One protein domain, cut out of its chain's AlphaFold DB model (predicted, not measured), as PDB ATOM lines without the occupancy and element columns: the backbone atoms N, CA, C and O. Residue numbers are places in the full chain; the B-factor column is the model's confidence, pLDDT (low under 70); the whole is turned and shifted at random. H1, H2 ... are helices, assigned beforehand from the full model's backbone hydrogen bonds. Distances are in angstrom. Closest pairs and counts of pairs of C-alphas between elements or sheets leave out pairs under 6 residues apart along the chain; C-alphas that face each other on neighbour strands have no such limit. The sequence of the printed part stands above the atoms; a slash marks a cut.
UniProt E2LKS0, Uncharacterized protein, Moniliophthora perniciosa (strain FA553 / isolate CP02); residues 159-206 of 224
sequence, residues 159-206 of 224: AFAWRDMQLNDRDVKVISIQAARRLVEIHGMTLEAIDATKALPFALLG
ATOM      1  N   ALA A 159     144.347  89.794 116.309       90.25
ATOM      2  CA  ALA A 159     142.959  90.221 116.196       90.25
ATOM      3  C   ALA A 159     142.843  91.741 116.020       90.25
ATOM      4  O   ALA A 159     143.813  92.487 116.123       90.25
ATOM      5  N   PHE A 160     141.625  92.222 115.773       88.81
ATOM      6  CA  PHE A 160     141.322  93.652 115.766       88.81
ATOM      7  C   PHE A 160     140.776  94.077 117.126       88.81
ATOM      8  O   PHE A 160     139.794  93.503 117.602       88.81
ATOM      9  N   ALA A 161     141.332  95.137 117.704       85.25
ATOM     10  CA  ALA A 161     140.917  95.665 119.003       85.25
ATOM     11  C   ALA A 161     139.448  96.137 119.032       85.25
ATOM     12  O   ALA A 161     138.829  96.181 120.096       85.25
ATOM     13  N   TRP A 162     138.881  96.478 117.871       80.69
ATOM     14  CA  TRP A 162     137.500  96.953 117.732       80.69
ATOM     15  C   TRP A 162     136.503  95.880 117.265       80.69
ATOM     16  O   TRP A 162     135.309  96.164 117.210       80.69
ATOM     17  N   ARG A 163     136.944  94.660 116.908       76.31
ATOM     18  CA  ARG A 163     136.034  93.605 116.410       76.31
ATOM     19  C   ARG A 163     135.168  93.011 117.517       76.31
ATOM     20  O   ARG A 163     134.017  92.671 117.253       76.31
ATOM     21  N   ASP A 164     135.671  92.953 118.746       69.81
ATOM     22  CA  ASP A 164     134.894  92.541 119.919       69.81
ATOM     23  C   ASP A 164     133.935  93.657 120.370       69.81
ATOM     24  O   ASP A 164     133.934  94.077 121.525       69.81
ATOM     25  N   MET A 165     133.089  94.158 119.462       58.66
ATOM     26  CA  MET A 165     132.094  95.196 119.762       58.66
ATOM     27  C   MET A 165     131.183  94.783 120.919       58.66
ATOM     28  O   MET A 165     130.888  95.605 121.773       58.66
ATOM     29  N   GLN A 166     130.803  93.505 121.014       56.09
ATOM     30  CA  GLN A 166     129.956  93.028 122.115       56.09
ATOM     31  C   GLN A 166     130.633  93.167 123.486       56.09
ATOM     32  O   GLN A 166     129.947  93.407 124.475       56.09
ATOM     33  N   LEU A 167     131.968  93.058 123.547       60.12
ATOM     34  CA  LEU A 167     132.724  93.204 124.791       60.12
ATOM     35  C   LEU A 167     133.277  94.625 125.007       60.12
ATOM     36  O   LEU A 167     133.650  94.995 126.123       60.12
ATOM     37  N   ASN A 168     133.358  95.426 123.946       67.88
ATOM     38  CA  ASN A 168     134.029  96.722 123.955       67.88
ATOM     39  C   ASN A 168     133.103  97.910 123.659       67.88
ATOM     40  O   ASN A 168     133.589  99.037 123.577       67.88
ATOM     41  N   ASP A 169     131.791  97.687 123.553       83.00
ATOM     42  CA  ASP A 169     130.815  98.764 123.410       83.00
ATOM     43  C   ASP A 169     130.841  99.673 124.647       83.00
ATOM     44  O   ASP A 169     130.513  99.276 125.772       83.00
ATOM     45  N   ARG A 170     131.257 100.920 124.420       82.94
ATOM     46  CA  ARG A 170     131.358 101.952 125.447       82.94
ATOM     47  C   ARG A 170     130.009 102.212 126.113       82.94
ATOM     48  O   ARG A 170     129.991 102.446 127.323       82.94
ATOM     49  N   ASP A 171     128.914 102.147 125.366       89.75
ATOM     50  CA  ASP A 171     127.580 102.432 125.885       89.75
ATOM     51  C   ASP A 171     127.155 101.335 126.859       89.75
ATOM     52  O   ASP A 171     126.762 101.633 127.988       89.75
ATOM     53  N   VAL A 172     127.350 100.063 126.492       89.25
ATOM     54  CA  VAL A 172     127.050  98.925 127.377       89.25
ATOM     55  C   VAL A 172     127.868  99.022 128.666       89.25
ATOM     56  O   VAL A 172     127.313  98.854 129.748       89.25
ATOM     57  N   LYS A 173     129.158  99.382 128.587       88.94
ATOM     58  CA  LYS A 173     130.008  99.584 129.775       88.94
ATOM     59  C   LYS A 173     129.482 100.694 130.690       88.94
ATOM     60  O   LYS A 173     129.406 100.505 131.905       88.94
ATOM     61  N   VAL A 174     129.090 101.837 130.125       91.88
ATOM     62  CA  VAL A 174     128.522 102.965 130.886       91.88
ATOM     63  C   VAL A 174     127.193 102.574 131.535       91.88
ATOM     64  O   VAL A 174     126.978 102.869 132.714       91.88
ATOM     65  N   ILE A 175     126.324 101.878 130.799       94.12
ATOM     66  CA  ILE A 175     125.040 101.378 131.302       94.12
ATOM     67  C   ILE A 175     125.269 100.379 132.441       94.12
ATOM     68  O   ILE A 175     124.643 100.511 133.492       94.12
ATOM     69  N   SER A 176     126.196  99.430 132.284       93.38
ATOM     70  CA  SER A 176     126.547  98.453 133.321       93.38
ATOM     71  C   SER A 176     127.077  99.117 134.592       93.38
ATOM     72  O   SER A 176     126.625  98.766 135.679       93.38
ATOM     73  N   ILE A 177     127.966 100.112 134.480       93.94
ATOM     74  CA  ILE A 177     128.478 100.859 135.644       93.94
ATOM     75  C   ILE A 177     127.347 101.620 136.348       93.94
ATOM     76  O   ILE A 177     127.260 101.601 137.574       93.94
ATOM     77  N   GLN A 178     126.458 102.276 135.598       95.88
ATOM     78  CA  GLN A 178     125.321 102.994 136.183       95.88
ATOM     79  C   GLN A 178     124.308 102.050 136.840       95.88
ATOM     80  O   GLN A 178     123.775 102.370 137.903       95.88
ATOM     81  N   ALA A 179     124.056 100.883 136.245       96.25
ATOM     82  CA  ALA A 179     123.211  99.852 136.839       96.25
ATOM     83  C   ALA A 179     123.821  99.321 138.142       96.25
ATOM     84  O   ALA A 179     123.144  99.326 139.168       96.25
ATOM     85  N   ALA A 180     125.110  98.968 138.128       95.38
ATOM     86  CA  ALA A 180     125.845  98.545 139.317       95.38
ATOM     87  C   ALA A 180     125.796  99.605 140.423       95.38
ATOM     88  O   ALA A 180     125.462  99.297 141.564       95.38
ATOM     89  N   ARG A 181     126.028 100.875 140.074       95.62
ATOM     90  CA  ARG A 181     125.926 101.994 141.014       95.62
ATOM     91  C   ARG A 181     124.550 102.060 141.680       95.62
ATOM     92  O   ARG A 181     124.483 102.205 142.894       95.62
ATOM     93  N   ARG A 182     123.457 101.932 140.918       96.69
ATOM     94  CA  ARG A 182     122.092 101.932 141.481       96.69
ATOM     95  C   ARG A 182     121.841 100.728 142.387       96.69
ATOM     96  O   ARG A 182     121.219 100.887 143.430       96.69
ATOM     97  N   LEU A 183     122.328  99.549 142.012       95.75
ATOM     98  CA  LEU A 183     122.202  98.333 142.822       95.75
ATOM     99  C   LEU A 183     122.939  98.465 144.164       95.75
ATOM    100  O   LEU A 183     122.403  98.066 145.194       95.75
ATOM    101  N   VAL A 184     124.111  99.101 144.171       95.75
ATOM    102  CA  VAL A 184     124.866  99.377 145.401       95.75
ATOM    103  C   VAL A 184     124.196 100.479 146.233       95.75
ATOM    104  O   VAL A 184     123.906 100.271 147.407       95.75
ATOM    105  N   GLU A 185     123.924 101.649 145.645       96.19
ATOM    106  CA  GLU A 185     123.448 102.830 146.386       96.19
ATOM    107  C   GLU A 185     121.992 102.706 146.863       96.19
ATOM    108  O   GLU A 185     121.661 103.195 147.941       96.19
ATOM    109  N   ILE A 186     121.112 102.088 146.066       96.19
ATOM    110  CA  ILE A 186     119.663 102.042 146.335       96.19
ATOM    111  C   ILE A 186     119.256 100.702 146.952       96.19
ATOM    112  O   ILE A 186     118.425 100.675 147.858       96.19
ATOM    113  N   HIS A 187     119.827  99.596 146.467       93.19
ATOM    114  CA  HIS A 187     119.443  98.244 146.890       93.19
ATOM    115  C   HIS A 187     120.425  97.613 147.884       93.19
ATOM    116  O   HIS A 187     120.141  96.538 148.404       93.19
ATOM    117  N   GLY A 188     121.553  98.270 148.180       93.50
ATOM    118  CA  GLY A 188     122.527  97.794 149.163       93.50
ATOM    119  C   GLY A 188     123.249  96.503 148.764       93.50
ATOM    120  O   GLY A 188     123.814  95.842 149.632       93.50
ATOM    121  N   MET A 189     123.229  96.124 147.481       94.50
ATOM    122  CA  MET A 189     123.924  94.925 147.007       94.50
ATOM    123  C   MET A 189     125.437  95.151 146.983       94.50
ATOM    124  O   MET A 189     125.908  96.239 146.644       94.50
ATOM    125  N   THR A 190     126.216  94.115 147.295       93.81
ATOM    126  CA  THR A 190     127.674  94.155 147.126       93.81
ATOM    127  C   THR A 190     128.059  93.895 145.670       93.81
ATOM    128  O   THR A 190     127.312  93.266 144.918       93.81
ATOM    129  N   LEU A 191     129.237  94.365 145.251       92.81
ATOM    130  CA  LEU A 191     129.721  94.154 143.881       92.81
ATOM    131  C   LEU A 191     129.926  92.663 143.581       92.81
ATOM    132  O   LEU A 191     129.620  92.210 142.482       92.81
ATOM    133  N   GLU A 192     130.368  91.893 144.574       93.06
ATOM    134  CA  GLU A 192     130.544  90.445 144.480       93.06
ATOM    135  C   GLU A 192     129.202  89.725 144.308       93.06
ATOM    136  O   GLU A 192     129.109  88.798 143.507       93.06
ATOM    137  N   ALA A 193     128.156  90.163 145.021       92.56
ATOM    138  CA  ALA A 193     126.812  89.609 144.875       92.56
ATOM    139  C   ALA A 193     126.236  89.920 143.488       92.56
ATOM    140  O   ALA A 193     125.670  89.037 142.843       92.56
ATOM    141  N   ILE A 194     126.444  91.142 142.985       93.06
ATOM    142  CA  ILE A 194     126.035  91.528 141.629       93.06
ATOM    143  C   ILE A 194     126.749  90.654 140.588       93.06
ATOM    144  O   ILE A 194     126.086  90.099 139.712       93.06
ATOM    145  N   ASP A 195     128.065  90.466 140.700       93.06
ATOM    146  CA  ASP A 195     128.829  89.614 139.779       93.06
ATOM    147  C   ASP A 195     128.418  88.137 139.861       93.06
ATOM    148  O   ASP A 195     128.342  87.456 138.832       93.06
ATOM    149  N   ALA A 196     128.080  87.644 141.057       92.62
ATOM    150  CA  ALA A 196     127.592  86.280 141.254       92.62
ATOM    151  C   ALA A 196     126.292  86.003 140.477       92.62
ATOM    152  O   ALA A 196     126.103  84.882 139.998       92.62
ATOM    153  N   THR A 197     125.437  87.016 140.276       91.06
ATOM    154  CA  THR A 197     124.203  86.864 139.482       91.06
ATOM    155  C   THR A 197     124.462  86.585 138.001       91.06
ATOM    156  O   THR A 197     123.594  86.022 137.332       91.06
ATOM    157  N   LYS A 198     125.621  87.000 137.462       91.12
ATOM    158  CA  LYS A 198     125.953  86.959 136.022       91.12
ATOM    159  C   LYS A 198     124.883  87.588 135.114       91.12
ATOM    160  O   LYS A 198     124.808  87.271 133.929       91.12
ATOM    161  N   ALA A 199     124.044  88.465 135.666       91.44
ATOM    162  CA  ALA A 199     122.967  89.117 134.928       91.44
ATOM    163  C   ALA A 199     123.462  90.327 134.118       91.44
ATOM    164  O   ALA A 199     122.809  90.733 133.156       91.44
ATOM    165  N   LEU A 200     124.614  90.901 134.486       90.19
ATOM    166  CA  LEU A 200     125.265  91.959 133.717       90.19
ATOM    167  C   LEU A 200     126.128  91.374 132.580       90.19
ATOM    168  O   LEU A 200     126.688  90.291 132.736       90.19
ATOM    169  N   PRO A 201     126.309  92.104 131.459       87.62
ATOM    170  CA  PRO A 201     127.138  91.656 130.329       87.62
ATOM    171  C   PRO A 201     128.625  91.481 130.664       87.62
ATOM    172  O   PRO A 201     129.362  90.833 129.924       87.62
ATOM    173  N   PHE A 202     129.072  92.085 131.765       84.81
ATOM    174  CA  PHE A 202     130.459  92.132 132.197       84.81
ATOM    175  C   PHE A 202     130.548  91.856 133.690       84.81
ATOM    176  O   PHE A 202     129.697  92.319 134.450       84.81
ATOM    177  N   ALA A 203     131.630  91.199 134.100       87.69
ATOM    178  CA  ALA A 203     132.043  91.222 135.493       87.69
ATOM    179  C   ALA A 203     132.490  92.645 135.869       87.69
ATOM    180  O   ALA A 203     133.218  93.315 135.121       87.69
ATOM    181  N   LEU A 204     132.044  93.118 137.021       86.06
ATOM    182  CA  LEU A 204     132.443  94.394 137.596       86.06
ATOM    183  C   LEU A 204     133.851  94.286 138.185       86.06
ATOM    184  O   LEU A 204     134.662  95.197 137.998       86.06
ATOM    185  N   LEU A 205     134.155  93.158 138.829       85.31
ATOM    186  CA  LEU A 205     135.431  92.852 139.470       85.31
ATOM    187  C   LEU A 205     136.289  91.882 138.628       85.31
ATOM    188  O   LEU A 205     135.824  91.240 137.688       85.31
ATOM    189  N   GLY A 206     137.579  91.774 138.966       75.81
ATOM    190  CA  GLY A 206     138.545  90.865 138.322       75.81
ATOM    191  C   GLY A 206     139.555  91.558 137.398       75.81
ATOM    192  O   GLY A 206     139.481  92.763 137.178       75.81
TER     193      GLY A 206
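What this domain is: This is residues 159 to 206 of the 224 residues of an uncharacterized protein of Moniliophthora perniciosa (strain FA553 / isolate CP02) (UniProt E2LKS0). One long helix, H2, makes most of the length of this model, and the short helix H3 folds back over the part of H2 that holds residues 180 to 184, crossing it nearly at a right angle. At the other end of H2 the printed part begins as a thin arm, residues 159 to 165, that sticks out, with the one-turn helix H1 between this arm and H2, while residues 198 to 202 turn back over H2 on the same side as H3. The 48 printed residues hold three named helices, in the order H1, H2, H3, and no named strand, and the class is all helix. The whole is loose, with a radius of gyration of the C-alphas of 12.1 A, and the C-alphas span 39 by 18 by 15 A.

How they stand to each other: Residues 159 to 165, of which 165 belongs to H1, residues 165 to 168, stand free. H1 and H2, residues 170 to 187, meet only through their link, a tight one of 1 residue. H2 leads by a tight link of 3 residues to H3, residues 191 to 197. H2 and H3 touch, with 4 pairs of C-alphas within 8 A, and H2 touches H3 with residues 180 to 184 alone. Their closest C-alphas are those of Val 184 and Leu 191, 7.3 A apart. The lines of H2 and H3 are about perpendicular, at 74 degrees, and their centres are 12.4 A apart. H1 and H3 are apart. In H2 and H3 every pair of O i and N i+4 is within hydrogen-bond range; H1, with 4 residues, is too short for such a pair, and its 1 pair of O i and N i+3 is within range.

Where its parts are: H1 runs from Met 165, with its C-alpha at (132.094, 95.196, 119.762), to Asn 168. H2 runs from Arg 170, with its C-alpha at (131.358, 101.952, 125.447), to His 187, with its C-alpha at (119.443, 98.244, 146.890), and is 24.8 A long from first to last C-alpha. H3 runs from Leu 191 to Thr 197, 10.1 A from first to last C-alpha, and its last C-alpha is at (124.203, 86.864, 139.482). Residues 198 to 206 follow H3 with no named element.

The domain as a whole: The outline is a rod, and the two C-alphas farthest apart are those of Ala 159 and Ile 186, 39.9 A. The first and last printed C-alphas, those of Ala 159 and Gly 206, are 22.6 A apart. The printed part has no cut, and no link between its helices is long. The mean pLDDT of the printed part is 87.7, and residues 164 to 168 are under 70; the mean is 61 in H1 and 93 in both H2 and H3.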